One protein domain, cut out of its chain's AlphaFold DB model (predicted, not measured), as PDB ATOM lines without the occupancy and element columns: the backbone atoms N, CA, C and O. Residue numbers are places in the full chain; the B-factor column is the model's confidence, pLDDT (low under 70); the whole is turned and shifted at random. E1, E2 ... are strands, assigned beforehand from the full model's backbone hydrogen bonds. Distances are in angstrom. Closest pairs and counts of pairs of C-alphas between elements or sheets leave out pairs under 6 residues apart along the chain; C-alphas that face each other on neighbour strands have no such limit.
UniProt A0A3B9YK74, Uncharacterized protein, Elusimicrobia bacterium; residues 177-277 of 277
ATOM      1  N   LEU A 177       6.329 -19.869 -23.898       98.50
ATOM      2  CA  LEU A 177       7.034 -18.594 -23.892       98.50
ATOM      3  C   LEU A 177       6.751 -17.885 -25.217       98.50
ATOM      4  O   LEU A 177       7.043 -18.434 -26.273       98.50
ATOM      5  N   THR A 178       6.214 -16.671 -25.156       98.44
ATOM      6  CA  THR A 178       5.861 -15.855 -26.329       98.44
ATOM      7  C   THR A 178       6.837 -14.700 -26.551       98.44
ATOM      8  O   THR A 178       6.954 -14.192 -27.666       98.44
ATOM      9  N   ALA A 179       7.576 -14.299 -25.513       98.06
ATOM     10  CA  ALA A 179       8.619 -13.281 -25.584       98.06
ATOM     11  C   ALA A 179       9.797 -13.617 -24.650       98.06
ATOM     12  O   ALA A 179       9.576 -14.182 -23.574       98.06
ATOM     13  N   PRO A 180      11.042 -13.253 -25.016       96.62
ATOM     14  CA  PRO A 180      11.422 -12.467 -26.201       96.62
ATOM     15  C   PRO A 180      11.537 -13.298 -27.490       96.62
ATOM     16  O   PRO A 180      11.651 -12.748 -28.582       96.62
ATOM     17  N   GLN A 181      11.490 -14.621 -27.369       96.06
ATOM     18  CA  GLN A 181      11.330 -15.540 -28.485       96.06
ATOM     19  C   GLN A 181      10.244 -16.554 -28.157       96.06
ATOM     20  O   GLN A 181      10.071 -16.953 -27.008       96.06
ATOM     21  N   ASP A 182       9.555 -16.963 -29.210       96.31
ATOM     22  CA  ASP A 182       8.470 -17.930 -29.191       96.31
ATOM     23  C   ASP A 182       9.041 -19.362 -29.165       96.31
ATOM     24  O   ASP A 182       9.786 -19.731 -30.080       96.31
ATOM     25  N   ASN A 183       8.726 -20.141 -28.121       96.38
ATOM     26  CA  ASN A 183       9.115 -21.554 -28.003       96.38
ATOM     27  C   ASN A 183       8.055 -22.530 -28.545       96.38
ATOM     28  O   ASN A 183       8.146 -23.719 -28.275       96.38
ATOM     29  N   GLY A 184       7.050 -22.076 -29.286       95.06
ATOM     30  CA  GLY A 184       6.181 -22.901 -30.128       95.06
ATOM     31  C   GLY A 184       6.859 -23.357 -31.426       95.06
ATOM     32  O   GLY A 184       6.273 -24.104 -32.209       95.06
ATOM     33  N   ARG A 185       8.101 -22.919 -31.664       91.81
ATOM     34  CA  ARG A 185       8.937 -23.235 -32.829       91.81
ATOM     35  C   ARG A 185      10.418 -23.267 -32.457       91.81
ATOM     36  O   ARG A 185      10.845 -22.629 -31.498       91.81
ATOM     37  N   GLY A 186      11.216 -23.915 -33.311       91.56
ATOM     38  CA  GLY A 186      12.684 -23.891 -33.269       91.56
ATOM     39  C   GLY A 186      13.261 -22.504 -32.961       91.56
ATOM     40  O   GLY A 186      13.160 -21.597 -33.788       91.56
ATOM     41  N   MET A 187      13.904 -22.347 -31.801       92.75
ATOM     42  CA  MET A 187      14.463 -21.072 -31.352       92.75
ATOM     43  C   MET A 187      15.865 -20.880 -31.941       92.75
ATOM     44  O   MET A 187      16.818 -21.579 -31.584       92.75
ATOM     45  N   GLY A 188      15.997 -19.942 -32.879       92.00
ATOM     46  CA  GLY A 188      17.266 -19.660 -33.551       92.00
ATOM     47  C   GLY A 188      18.328 -19.122 -32.587       92.00
ATOM     48  O   GLY A 188      18.067 -18.184 -31.836       92.00
ATOM     49  N   GLY A 189      19.530 -19.703 -32.621       90.38
ATOM     50  CA  GLY A 189      20.675 -19.281 -31.801       90.38
ATOM     51  C   GLY A 189      20.631 -19.737 -30.338       90.38
ATOM     52  O   GLY A 189      21.573 -19.474 -29.594       90.38
ATOM     53  N   TRP A 190      19.568 -20.422 -29.904       89.50
ATOM     54  CA  TRP A 190      19.413 -20.866 -28.514       89.50
ATOM     55  C   TRP A 190      20.531 -21.831 -28.075       89.50
ATOM     56  O   TRP A 190      21.107 -21.666 -26.997       89.50
ATOM     57  N   ASP A 191      20.897 -22.784 -28.937       88.25
ATOM     58  CA  ASP A 191      21.939 -23.799 -28.722       88.25
ATOM     59  C   ASP A 191      23.355 -23.333 -29.107       88.25
ATOM     60  O   ASP A 191      24.313 -24.098 -29.001       88.25
ATOM     61  N   GLU A 192      23.512 -22.084 -29.544       91.69
ATOM     62  CA  GLU A 192      24.808 -21.543 -29.948       91.69
ATOM     63  C   GLU A 192      25.650 -21.084 -28.736       91.69
ATOM     64  O   GLU A 192      25.105 -20.809 -27.658       91.69
ATOM     65  N   PRO A 193      26.986 -20.967 -28.885       92.12
ATOM     66  CA  PRO A 193      27.850 -20.314 -27.903       92.12
ATOM     67  C   PRO A 193      27.392 -18.891 -27.576       92.12
ATOM     68  O   PRO A 193      26.677 -18.264 -28.360       92.12
ATOM     69  N   CYS A 194      27.834 -18.380 -26.425       93.06
ATOM     70  CA  CYS A 194      27.356 -17.127 -25.844       93.06
ATOM     71  C   CYS A 194      27.272 -15.974 -26.857       93.06
ATOM     72  O   CYS A 194      26.228 -15.353 -27.003       93.06
ATOM     73  N   GLU A 195      28.329 -15.750 -27.630       93.38
ATOM     74  CA  GLU A 195      28.490 -14.645 -28.581       93.38
ATOM     75  C   GLU A 195      27.477 -14.682 -29.734       93.38
ATOM     76  O   GLU A 195      27.216 -13.666 -30.377       93.38
ATOM     77  N   LYS A 196      26.903 -15.858 -29.997       93.56
ATOM     78  CA  LYS A 196      25.942 -16.124 -31.071       93.56
ATOM     79  C   LYS A 196      24.519 -16.353 -30.556       93.56
ATOM     80  O   LYS A 196      23.621 -16.591 -31.364       93.56
ATOM     81  N   LYS A 197      24.299 -16.270 -29.239       94.62
ATOM     82  CA  LYS A 197      22.956 -16.340 -28.658       94.62
ATOM     83  C   LYS A 197      22.115 -15.121 -29.055       94.62
ATOM     84  O   LYS A 197      22.682 -14.053 -29.328       94.62
ATOM     85  N   PRO A 198      20.773 -15.250 -29.039       95.38
ATOM     86  CA  PRO A 198      19.860 -14.125 -29.196       95.38
ATOM     87  C   PRO A 198      20.240 -12.977 -28.264       95.38
ATOM     88  O   PRO A 198      20.402 -13.188 -27.062       95.38
ATOM     89  N   ALA A 199      20.419 -11.789 -28.833       96.44
ATOM     90  CA  ALA A 199      20.892 -10.611 -28.123       96.44
ATOM     91  C   ALA A 199      19.754  -9.618 -27.900       96.44
ATOM     92  O   ALA A 199      19.032  -9.282 -28.839       96.44
ATOM     93  N   PHE A 200      19.635  -9.116 -26.676       97.31
ATOM     94  CA  PHE A 200      18.617  -8.142 -26.294       97.31
ATOM     95  C   PHE A 200      19.224  -6.969 -25.525       97.31
ATOM     96  O   PHE A 200      20.322  -7.058 -24.972       97.31
ATOM     97  N   LYS A 201      18.490  -5.854 -25.483       97.75
ATOM     98  CA  LYS A 201      18.804  -4.727 -24.603       97.75
ATOM     99  C   LYS A 201      18.119  -4.912 -23.257       97.75
ATOM    100  O   LYS A 201      17.015  -5.438 -23.190       97.75
ATOM    101  N   SER A 202      18.799  -4.481 -22.202       97.31
ATOM    102  CA  SER A 202      18.235  -4.416 -20.856       97.31
ATOM    103  C   SER A 202      17.332  -3.174 -20.741       97.31
ATOM    104  O   SER A 202      17.757  -2.106 -21.192       97.31
ATOM    105  N   PRO A 203      16.120  -3.269 -20.161       98.12
ATOM    106  CA  PRO A 203      15.526  -4.457 -19.546       98.12
ATOM    107  C   PRO A 203      14.923  -5.439 -20.564       98.12
ATOM    108  O   PRO A 203      14.395  -5.042 -21.600       98.12
ATOM    109  N   VAL A 204      14.946  -6.732 -20.229       98.44
ATOM    110  CA  VAL A 204      14.351  -7.803 -21.043       98.44
ATOM    111  C   VAL A 204      12.989  -8.184 -20.471       98.44
ATOM    112  O   VAL A 204      12.868  -8.447 -19.274       98.44
ATOM    113  N   THR A 205      11.968  -8.226 -21.326       98.50
ATOM    114  CA  THR A 205      10.627  -8.701 -20.958       98.50
ATOM    115  C   THR A 205      10.438 -10.141 -21.414       98.50
ATOM    116  O   THR A 205      10.576 -10.450 -22.598       98.50
ATOM    117  N   PHE A 206      10.094 -11.004 -20.465       98.69
ATOM    118  CA  PHE A 206       9.678 -12.379 -20.696       98.69
ATOM    119  C   PHE A 206       8.169 -12.454 -20.548       98.69
ATOM    120  O   PHE A 206       7.636 -11.973 -19.549       98.69
ATOM    121  N   SER A 207       7.501 -13.085 -21.504       98.69
ATOM    122  CA  SER A 207       6.052 -13.290 -21.467       98.69
ATOM    123  C   SER A 207       5.731 -14.719 -21.856       98.69
ATOM    124  O   SER A 207       6.412 -15.308 -22.697       98.69
ATOM    125  N   TRP A 208       4.701 -15.278 -21.238       98.69
ATOM    126  CA  TRP A 208       4.222 -16.626 -21.502       98.69
ATOM    127  C   TRP A 208       2.696 -16.686 -21.459       98.69
ATOM    128  O   TRP A 208       2.035 -15.791 -20.930       98.69
ATOM    129  N   GLU A 209       2.119 -17.743 -22.021       98.44
ATOM    130  CA  GLU A 209       0.681 -17.981 -21.918       98.44
ATOM    131  C   GLU A 209       0.290 -18.423 -20.500       98.44
ATOM    132  O   GLU A 209       0.971 -19.262 -19.888       98.44
ATOM    133  N   PRO A 210      -0.822 -17.898 -19.953       97.62
ATOM    134  CA  PRO A 210      -1.301 -18.326 -18.655       97.62
ATOM    135  C   PRO A 210      -1.752 -19.796 -18.683       97.62
ATOM    136  O   PRO A 210      -2.403 -20.252 -19.621       97.62
ATOM    137  N   VAL A 211      -1.442 -20.552 -17.624       96.38
ATOM    138  CA  VAL A 211      -1.828 -21.973 -17.516       96.38
ATOM    139  C   VAL A 211      -3.301 -22.096 -17.149       96.38
ATOM    140  O   VAL A 211      -3.984 -22.995 -17.634       96.38
ATOM    141  N   GLY A 212      -3.780 -21.185 -16.302       94.62
ATOM    142  CA  GLY A 212      -5.151 -21.141 -15.828       94.62
ATOM    143  C   GLY A 212      -5.320 -20.157 -14.668       94.62
ATOM    144  O   GLY A 212      -4.346 -19.552 -14.212       94.62
ATOM    145  N   PRO A 213      -6.552 -19.988 -14.169       94.06
ATOM    146  CA  PRO A 213      -6.843 -19.078 -13.070       94.06
ATOM    147  C   PRO A 213      -6.226 -19.556 -11.746       94.06
ATOM    148  O   PRO A 213      -6.252 -20.748 -11.418       94.06
ATOM    149  N   GLY A 214      -5.724 -18.599 -10.959       94.50
ATOM    150  CA  GLY A 214      -5.159 -18.848  -9.628       94.50
ATOM    151  C   GLY A 214      -3.785 -19.526  -9.637       94.50
ATOM    152  O   GLY A 214      -3.428 -20.175  -8.656       94.50
ATOM    153  N   VAL A 215      -3.049 -19.414 -10.745       98.06
ATOM    154  CA  VAL A 215      -1.680 -19.917 -10.888       98.06
ATOM    155  C   VAL A 215      -0.692 -18.805 -10.542       98.06
ATOM    156  O   VAL A 215      -0.811 -17.690 -11.042       98.06
ATOM    157  N   ASP A 216       0.295 -19.127  -9.711       98.06
ATOM    158  CA  ASP A 216       1.448 -18.269  -9.453       98.06
ATOM    159  C   ASP A 216       2.647 -18.783 -10.265       98.06
ATOM    160  O   ASP A 216       2.876 -19.989 -10.393       98.06
ATOM    161  N   TYR A 217       3.451 -17.872 -10.794       98.62
ATOM    162  CA  TYR A 217       4.658 -18.174 -11.548       98.62
ATOM    163  C   TYR A 217       5.885 -17.898 -10.712       98.62
ATOM    164  O   TYR A 217       6.015 -16.830 -10.119       98.62
ATOM    165  N   ARG A 218       6.813 -18.850 -10.703       98.31
ATOM    166  CA  ARG A 218       8.130 -18.687 -10.095       98.31
ATOM    167  C   ARG A 218       9.165 -18.666 -11.196       98.31
ATOM    168  O   ARG A 218       9.251 -19.628 -11.958       98.31
ATOM    169  N   TYR A 219       9.964 -17.613 -11.262       98.44
ATOM    170  CA  TYR A 219      10.982 -17.457 -12.292       98.44
ATOM    171  C   TYR A 219      12.320 -17.006 -11.713       98.44
ATOM    172  O   TYR A 219      12.384 -16.426 -10.632       98.44
ATOM    173  N   ALA A 220      13.393 -17.278 -12.443       98.00
ATOM    174  CA  ALA A 220      14.726 -16.783 -12.133       98.00
ATOM    175  C   ALA A 220      15.550 -16.648 -13.408       98.00
ATOM    176  O   ALA A 220      15.275 -17.305 -14.417       98.00
ATOM    177  N   VAL A 221      16.592 -15.830 -13.313       97.19
ATOM    178  CA  VAL A 221      17.688 -15.798 -14.274       97.19
ATOM    179  C   VAL A 221      18.913 -16.443 -13.629       97.19
ATOM    180  O   VAL A 221      19.198 -16.230 -12.447       97.19
ATOM    181  N   ASP A 222      19.601 -17.281 -14.395       94.19
ATOM    182  CA  ASP A 222      20.778 -18.041 -13.994       94.19
ATOM    183  C   ASP A 222      20.532 -18.867 -12.718       94.19
ATOM    184  O   ASP A 222      19.494 -19.516 -12.537       94.19
ATOM    185  N   ARG A 223      21.504 -18.854 -11.801       89.19
ATOM    186  CA  ARG A 223      21.405 -19.480 -10.477       89.19
ATOM    187  C   ARG A 223      20.822 -18.537  -9.419       89.19
ATOM    188  O   ARG A 223      20.963 -18.821  -8.234       89.19
ATOM    189  N   GLY A 224      20.197 -17.438  -9.841       90.19
ATOM    190  CA  GLY A 224      19.594 -16.456  -8.948       90.19
ATOM    191  C   GLY A 224      18.403 -17.000  -8.155       90.19
ATOM    192  O   GLY A 224      17.865 -18.081  -8.437       90.19
ATOM    193  N   GLU A 225      17.997 -16.215  -7.156       93.00
ATOM    194  CA  GLU A 225      16.814 -16.487  -6.346       93.00
ATOM    195  C   GLU A 225      15.535 -16.461  -7.188       93.00
ATOM    196  O   GLU A 225      15.395 -15.697  -8.146       93.00
ATOM    197  N   MET A 226      14.584 -17.323  -6.824       96.06
ATOM    198  CA  MET A 226      13.298 -17.405  -7.506       96.06
ATOM    199  C   MET A 226      12.411 -16.235  -7.082       96.06
ATOM    200  O   MET A 226      11.971 -16.160  -5.938       96.06
ATOM    201  N   SER A 227      12.089 -15.366  -8.032       97.56
ATOM    202  CA  SER A 227      11.024 -14.377  -7.893       97.56
ATOM    203  C   SER A 227       9.664 -15.024  -8.154       97.56
ATOM    204  O   SER A 227       9.583 -16.064  -8.811       97.56
ATOM    205  N   SER A 228       8.592 -14.426  -7.630       97.38
ATOM    206  CA  SER A 228       7.220 -14.903  -7.837       97.38
ATOM    207  C   SER A 228       6.321 -13.794  -8.376       97.38
ATOM    208  O   SER A 228       6.455 -12.641  -7.977       97.38
ATOM    209  N   THR A 229       5.392 -14.144  -9.262       98.06
ATOM    210  CA  THR A 229       4.398 -13.227  -9.835       98.06
ATOM    211  C   THR A 229       3.102 -13.971 -10.151       98.06
ATOM    212  O   THR A 229       3.119 -15.182 -10.354       98.06
ATOM    213  N   ARG A 230       1.976 -13.258 -10.210       97.38
ATOM    214  CA  ARG A 230       0.712 -13.774 -10.770       97.38
ATOM    215  C   ARG A 230       0.512 -13.396 -12.229       97.38
ATOM    216  O   ARG A 230      -0.316 -13.996 -12.905       97.38
ATOM    217  N   GLU A 231       1.282 -12.427 -12.703       98.12
ATOM    218  CA  GLU A 231       1.273 -12.023 -14.099       98.12
ATOM    219  C   GLU A 231       1.955 -13.087 -14.954       98.12
ATOM    220  O   GLU A 231       2.927 -13.718 -14.535       98.12
ATOM    221  N   SER A 232       1.499 -13.250 -16.192       98.06
ATOM    222  CA  SER A 232       2.145 -14.141 -17.157       98.06
ATOM    223  C   SER A 232       3.316 -13.462 -17.887       98.06
ATOM    224  O   SER A 232       3.595 -13.739 -19.054       98.06
ATOM    225  N   SER A 233       3.991 -12.539 -17.195       98.50
ATOM    226  CA  SER A 233       5.165 -11.827 -17.686       98.50
ATOM    227  C   SER A 233       6.065 -11.328 -16.554       98.50
ATOM    228  O   SER A 233       5.608 -11.070 -15.439       98.50
ATOM    229  N   ALA A 234       7.343 -11.121 -16.864       98.25
ATOM    230  CA  ALA A 234       8.336 -10.518 -15.982       98.25
ATOM    231  C   ALA A 234       9.302  -9.634 -16.785       98.25
ATOM    232  O   ALA A 234       9.821 -10.055 -17.816       98.25
ATOM    233  N   THR A 235       9.572  -8.422 -16.298       98.31
ATOM    234  CA  THR A 235      10.572  -7.513 -16.884       98.31
ATOM    235  C   THR A 235      11.779  -7.434 -15.965       98.31
ATOM    236  O   THR A 235      11.627  -7.123 -14.785       98.31
ATOM    237  N   LEU A 236      12.968  -7.722 -16.494       97.75
ATOM    238  CA  LEU A 236      14.196  -7.838 -15.712       97.75
ATOM    239  C   LEU A 236      15.288  -6.928 -16.263       97.75
ATOM    240  O   LEU A 236      15.633  -6.989 -17.445       97.75
ATOM    241  N   THR A 237      15.864  -6.119 -15.379       97.75
ATOM    242  CA  THR A 237      17.099  -5.385 -15.652       97.75
ATOM    243  C   THR A 237      18.272  -6.316 -15.386       97.75
ATOM    244  O   THR A 237      18.506  -6.720 -14.251       97.75
ATOM    245  N   LEU A 238      18.982  -6.673 -16.448       97.06
ATOM    246  CA  LEU A 238      20.094  -7.617 -16.435       97.06
ATOM    247  C   LEU A 238      21.396  -6.916 -16.829       97.06
ATOM    248  O   LEU A 238      21.377  -5.944 -17.595       97.06
ATOM    249  N   GLU A 239      22.510  -7.412 -16.297       96.81
ATOM    250  CA  GLU A 239      23.852  -6.990 -16.699       96.81
ATOM    251  C   GLU A 239      24.192  -7.500 -18.104       96.81
ATOM    252  O   GLU A 239      23.486  -8.330 -18.670       96.81
ATOM    253  N   LYS A 240      25.278  -6.993 -18.695       97.50
ATOM    254  CA  LYS A 240      25.767  -7.522 -19.972       97.50
ATOM    255  C   LYS A 240      26.335  -8.920 -19.763       97.50
ATOM    256  O   LYS A 240      27.142  -9.127 -18.861       97.50
ATOM    257  N   GLY A 241      26.002  -9.847 -20.651       96.88
ATOM    258  CA  GLY A 241      26.489 -11.220 -20.556       96.88
ATOM    259  C   GLY A 241      25.497 -12.238 -21.085       96.88
ATOM    260  O   GLY A 241      24.502 -11.886 -21.716       96.88
ATOM    261  N   CYS A 242      25.804 -13.511 -20.850       96.94
ATOM    262  CA  CYS A 242      24.915 -14.616 -21.175       96.94
ATOM    263  C   CYS A 242      24.123 -15.060 -19.964       96.94
ATOM    264  O   CYS A 242      24.669 -15.176 -18.870       96.94
ATOM    265  N   HIS A 243      22.855 -15.351 -20.222       97.38
ATOM    266  CA  HIS A 243      21.867 -15.615 -19.203       97.38
ATOM    267  C   HIS A 243      20.971 -16.783 -19.594       97.38
ATOM    268  O   HIS A 243      20.738 -17.055 -20.778       97.38
ATOM    269  N   GLU A 244      20.423 -17.441 -18.582       97.00
ATOM    270  CA  GLU A 244      19.386 -18.452 -18.720       97.00
ATOM    271  C   GLU A 244      18.144 -18.069 -17.922       97.00
ATOM    272  O   GLU A 244      18.193 -17.939 -16.704       97.00
ATOM    273  N   PHE A 245      17.005 -17.931 -18.590       98.06
ATOM    274  CA  PHE A 245      15.722 -17.687 -17.943       98.06
ATOM    275  C   PHE A 245      14.967 -18.999 -17.730       98.06
ATOM    276  O   PHE A 245      14.814 -19.804 -18.650       98.06
ATOM    277  N   ARG A 246      14.445 -19.203 -16.522       97.88
ATOM    278  CA  ARG A 246      13.580 -20.339 -16.176       97.88
ATOM    279  C   ARG A 246      12.305 -19.837 -15.521       97.88
ATOM    280  O   ARG A 246      12.354 -18.932 -14.692       97.88
ATOM    281  N   VAL A 247      11.183 -20.473 -15.846       98.50
ATOM    282  CA  VAL A 247       9.879 -20.200 -15.234       98.50
ATOM    283  C   VAL A 247       9.113 -21.497 -14.993       98.50
ATOM    284  O   VAL A 247       9.152 -22.434 -15.795       98.50
ATOM    285  N   TYR A 248       8.421 -21.541 -13.861       98.38
ATOM    286  CA  TYR A 248       7.571 -22.635 -13.421       98.38
ATOM    287  C   TYR A 248       6.197 -22.096 -13.043       98.38
ATOM    288  O   TYR A 248       6.095 -21.063 -12.384       98.38
ATOM    289  N   ALA A 249       5.150 -22.828 -13.405       98.62
ATOM    290  CA  ALA A 249       3.791 -22.562 -12.955       98.62
ATOM    291  C   ALA A 249       3.497 -23.373 -11.691       98.62
ATOM    292  O   ALA A 249       3.814 -24.566 -11.619       98.62
ATOM    293  N   HIS A 250       2.877 -22.735 -10.705       98.38
ATOM    294  CA  HIS A 250       2.536 -23.316  -9.416       98.38
ATOM    295  C   HIS A 250       1.069 -23.076  -9.065       98.38
ATOM    296  O   HIS A 250       0.521 -22.004  -9.305       98.38
ATOM    297  N   ARG A 251       0.461 -24.067  -8.409       96.44
ATOM    298  CA  ARG A 251      -0.785 -23.903  -7.657       96.44
ATOM    299  C   ARG A 251      -0.497 -24.255  -6.203       96.44
ATOM    300  O   ARG A 251      -0.254 -25.415  -5.864       96.44
ATOM    301  N   GLY A 252      -0.438 -23.232  -5.352       94.00
ATOM    302  CA  GLY A 252       0.051 -23.374  -3.981       94.00
ATOM    303  C   GLY A 252       1.487 -23.914  -3.944       94.00
ATOM    304  O   GLY A 252       2.398 -23.360  -4.561       94.00
ATOM    305  N   ALA A 253       1.706 -25.016  -3.223       93.19
ATOM    306  CA  ALA A 253       3.023 -25.650  -3.123       93.19
ATOM    307  C   ALA A 253       3.388 -26.514  -4.347       93.19
ATOM    308  O   ALA A 253       4.565 -26.803  -4.566       93.19
ATOM    309  N   ARG A 254       2.405 -26.921  -5.157       94.50
ATOM    310  CA  ARG A 254       2.603 -27.879  -6.246       94.50
ATOM    311  C   ARG A 254       3.032 -27.171  -7.528       94.50
ATOM    312  O   ARG A 254       2.393 -26.214  -7.956       94.50
ATOM    313  N   ARG A 255       4.090 -27.679  -8.167       97.19
ATOM    314  CA  ARG A 255       4.465 -27.294  -9.533       97.19
ATOM    315  C   ARG A 255       3.538 -27.998 -10.524       97.19
ATOM    316  O   ARG A 255       3.402 -29.216 -10.471       97.19
ATOM    317  N   ILE A 256       2.917 -27.231 -11.412       98.12
ATOM    318  CA  ILE A 256       1.958 -27.711 -12.421       98.12
ATOM    319  C   ILE A 256       2.435 -27.449 -13.851       98.12
ATOM    320  O   ILE A 256       1.850 -27.954 -14.800       98.12
ATOM    321  N   GLY A 257       3.510 -26.687 -14.037       98.25
ATOM    322  CA  GLY A 257       4.068 -26.446 -15.359       98.25
ATOM    323  C   GLY A 257       5.492 -25.932 -15.306       98.25
ATOM    324  O   GLY A 257       5.978 -25.495 -14.258       98.25
ATOM    325  N   TYR A 258       6.170 -26.010 -16.440       98.19
ATOM    326  CA  TYR A 258       7.552 -25.573 -16.585       98.19
ATOM    327  C   TYR A 258       7.861 -25.165 -18.019       98.19
ATOM    328  O   TYR A 258       7.231 -25.631 -18.968       98.19
ATOM    329  N   LEU A 259       8.860 -24.303 -18.165       98.06
ATOM    330  CA  LEU A 259       9.419 -23.964 -19.462       98.06
ATOM    331  C   LEU A 259      10.265 -25.120 -20.011       98.06
ATOM    332  O   LEU A 259      11.168 -25.614 -19.335       98.06
ATOM    333  N   LEU A 260       9.996 -25.500 -21.258       96.75
ATOM    334  CA  LEU A 260      10.888 -26.311 -22.077       96.75
ATOM    335  C   LEU A 260      11.137 -25.556 -23.385       96.75
ATOM    336  O   LEU A 260      10.200 -25.081 -24.020       96.75
ATOM    337  N   THR A 261      12.394 -25.410 -23.774       95.69
ATOM    338  CA  THR A 261      12.818 -24.692 -24.982       95.69
ATOM    339  C   THR A 261      13.572 -25.623 -25.904       95.69
ATOM    340  O   THR A 261      14.126 -26.638 -25.471       95.69
ATOM    341  N   HIS A 262      13.624 -25.259 -27.180       92.44
ATOM    342  CA  HIS A 262      14.256 -26.087 -28.188       92.44
ATOM    343  C   HIS A 262      14.995 -25.274 -29.246       92.44
ATOM    344  O   HIS A 262      14.509 -24.256 -29.731       92.44
ATOM    345  N   GLY A 263      16.178 -25.751 -29.622       87.81
ATOM    346  CA  GLY A 263      16.973 -25.168 -30.701       87.81
ATOM    347  C   GLY A 263      16.513 -25.658 -32.070       87.81
ATOM    348  O   GLY A 263      15.935 -26.738 -32.205       87.81
ATOM    349  N   THR A 264      16.855 -24.919 -33.124       85.62
ATOM    350  CA  THR A 264      16.577 -25.325 -34.515       85.62
ATOM    351  C   THR A 264      17.291 -26.618 -34.928       85.62
ATOM    352  O   THR A 264      16.915 -27.230 -35.923       85.62
ATOM    353  N   ARG A 265      18.310 -27.056 -34.173       83.50
ATOM    354  CA  ARG A 265      19.026 -28.330 -34.375       83.50
ATOM    355  C   ARG A 265      18.495 -29.489 -33.516       83.50
ATOM    356  O   ARG A 265      19.157 -30.515 -33.402       83.50
ATOM    357  N   GLY A 266      17.324 -29.338 -32.890       75.56
ATOM    358  CA  GLY A 266      16.672 -30.401 -32.111       75.56
ATOM    359  C   GLY A 266      17.185 -30.572 -30.676       75.56
ATOM    360  O   GLY A 266      16.850 -31.556 -30.019       75.56
ATOM    361  N   GLY A 267      17.991 -29.634 -30.167       83.69
ATOM    362  CA  GLY A 267      18.337 -29.587 -28.744       83.69
ATOM    363  C   GLY A 267      17.119 -29.230 -27.889       83.69
ATOM    364  O   GLY A 267      16.287 -28.445 -28.330       83.69
ATOM    365  N   LEU A 268      17.032 -29.789 -26.677       89.00
ATOM    366  CA  LEU A 268      16.006 -29.481 -25.671       89.00
ATOM    367  C   LEU A 268      16.674 -28.919 -24.416       89.00
ATOM    368  O   LEU A 268      17.737 -29.408 -24.023       89.00
ATOM    369  N   GLY A 269      16.036 -27.964 -23.744       92.12
ATOM    370  CA  GLY A 269      16.493 -27.477 -22.446       92.12
ATOM    371  C   GLY A 269      15.381 -26.908 -21.579       92.12
ATOM    372  O   GLY A 269      14.298 -26.584 -22.050       92.12
ATOM    373  N   TRP A 270      15.665 -26.821 -20.284       93.12
ATOM    374  CA  TRP A 270      14.719 -26.417 -19.235       93.12
ATOM    375  C   TRP A 270      14.787 -24.912 -18.927       93.12
ATOM    376  O   TRP A 270      14.280 -24.451 -17.903       93.12
ATOM    377  N   SER A 271      15.478 -24.161 -19.784       95.31
ATOM    378  CA  SER A 271      15.733 -22.732 -19.659       95.31
ATOM    379  C   SER A 271      15.907 -22.096 -21.039       95.31
ATOM    380  O   SER A 271      16.456 -22.691 -21.968       95.31
ATOM    381  N   TYR A 272      15.465 -20.850 -21.168       96.56
ATOM    382  CA  TYR A 272      15.723 -20.031 -22.340       96.56
ATOM    383  C   TYR A 272      17.084 -19.345 -22.217       96.56
ATOM    384  O   TYR A 272      17.271 -18.504 -21.340       96.56
ATOM    385  N   SER A 273      18.028 -19.688 -23.092       95.19
ATOM    386  CA  SER A 273      19.361 -19.083 -23.118       95.19
ATOM    387  C   SER A 273      19.424 -17.884 -24.072       95.19
ATOM    388  O   SER A 273      19.043 -17.995 -25.237       95.19
ATOM    389  N   PHE A 274      19.970 -16.761 -23.607       96.44
ATOM    390  CA  PHE A 274      20.095 -15.506 -24.361       96.44
ATOM    391  C   PHE A 274      21.322 -14.702 -23.904       96.44
ATOM    392  O   PHE A 274      22.032 -15.110 -22.983       96.44
ATOM    393  N   ARG A 275      21.586 -13.558 -24.547       97.38
ATOM    394  CA  ARG A 275      22.581 -12.578 -24.097       97.38
ATOM    395  C   ARG A 275      22.031 -11.156 -24.037       97.38
ATOM    396  O   ARG A 275      21.107 -10.803 -24.767       97.38
ATOM    397  N   VAL A 276      22.642 -10.336 -23.194       98.00
ATOM    398  CA  VAL A 276      22.341  -8.912 -23.018       98.00
ATOM    399  C   VAL A 276      23.543  -8.075 -23.456       98.00
ATOM    400  O   VAL A 276      24.682  -8.402 -23.113       98.00
ATOM    401  N   GLU A 277      23.289  -7.006 -24.218       95.19
ATOM    402  CA  GLU A 277      24.308  -6.117 -24.813       95.19
ATOM    403  C   GLU A 277      24.251  -4.653 -24.377       95.19
ATOM    404  O   GLU A 277      23.179  -4.020 -24.510       95.19
TER     405      GLU A 277
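This is residues 177 to 277 of the 277 residues of an uncharacterized protein of Elusimicrobia bacterium (UniProt A0A3B9YK74). Two sheets lie partly face to face as a sandwich: a larger branched sheet of E3, E4, E6, E7 and E8, and a smaller sheet of E1, E2 and E5, their strands at 30 degrees to each other. The long strand E6 runs through the larger sheet, while two long loops, residues 180 to 203 and 260 to 271, reach toward the end away from the turn between E6 and E7. The printed part has 101 residues with no named helix and eight named strands, E1 to E8 in chain order; the class is all strand, though the strands hold 43 of the residues. The smaller sheet has the order E1, E2, E5, and neighbours in both sheets are antiparallel. The whole is compact, with a radius of gyration of the C-alphas of 13.2 A and spans of 38 by 29 by 20 A.

E1, residues 177 to 179, forms a hairpin with E2, residues 204 to 208, where N 178 and O 207 are 2.8 A apart, within hydrogen-bond range. On the larger sheet, E3, residues 216 to 221, forms a hairpin with E4, residues 227 to 229, with N 217 and O 229 at 2.7 A. E5, residues 233 to 236, is E2's other antiparallel neighbour, with N 206 and O 234 at 2.8 A. E6, residues 241 to 251, has E3 on one side, with N 248 and O 218 at 2.8 A. On the other side of E6 are E7, residues 254 to 259, its hairpin partner, with N 249 and O 257 at 2.9 A, and E8, residues 272 to 276, with N 245 and O 272 at 2.8 A. The parts of the two sheets that face each other are 8.7 A centre to centre, their best planes 18 degrees apart. E3 and E5 are near each other, with 7 pairs of C-alphas within 10 A.

E1 begins at C-alpha 177, (7.034, -18.594, -23.892), and is 5.8 A long. E2 is 13.4 A, E3 17.1 A, E4 7.0 A and E5 10.1 A long. E6, 32.7 A, runs from C-alpha 241 at (26.489, -11.220, -20.556) to C-alpha 251. E7 is 15.4 A long, and E8, 13.0 A, ends at C-alpha 276, (22.341, -8.912, -23.018).

The two C-alphas farthest apart, those of Glu 195 and Gly 214, are 38.8 A apart. The printed part has no cut and ends at residue 277, the chain's last. The links E1 to E2 and E7 to E8 are long. The mean pLDDT of the printed part is 95.4, and no printed residue is under 70.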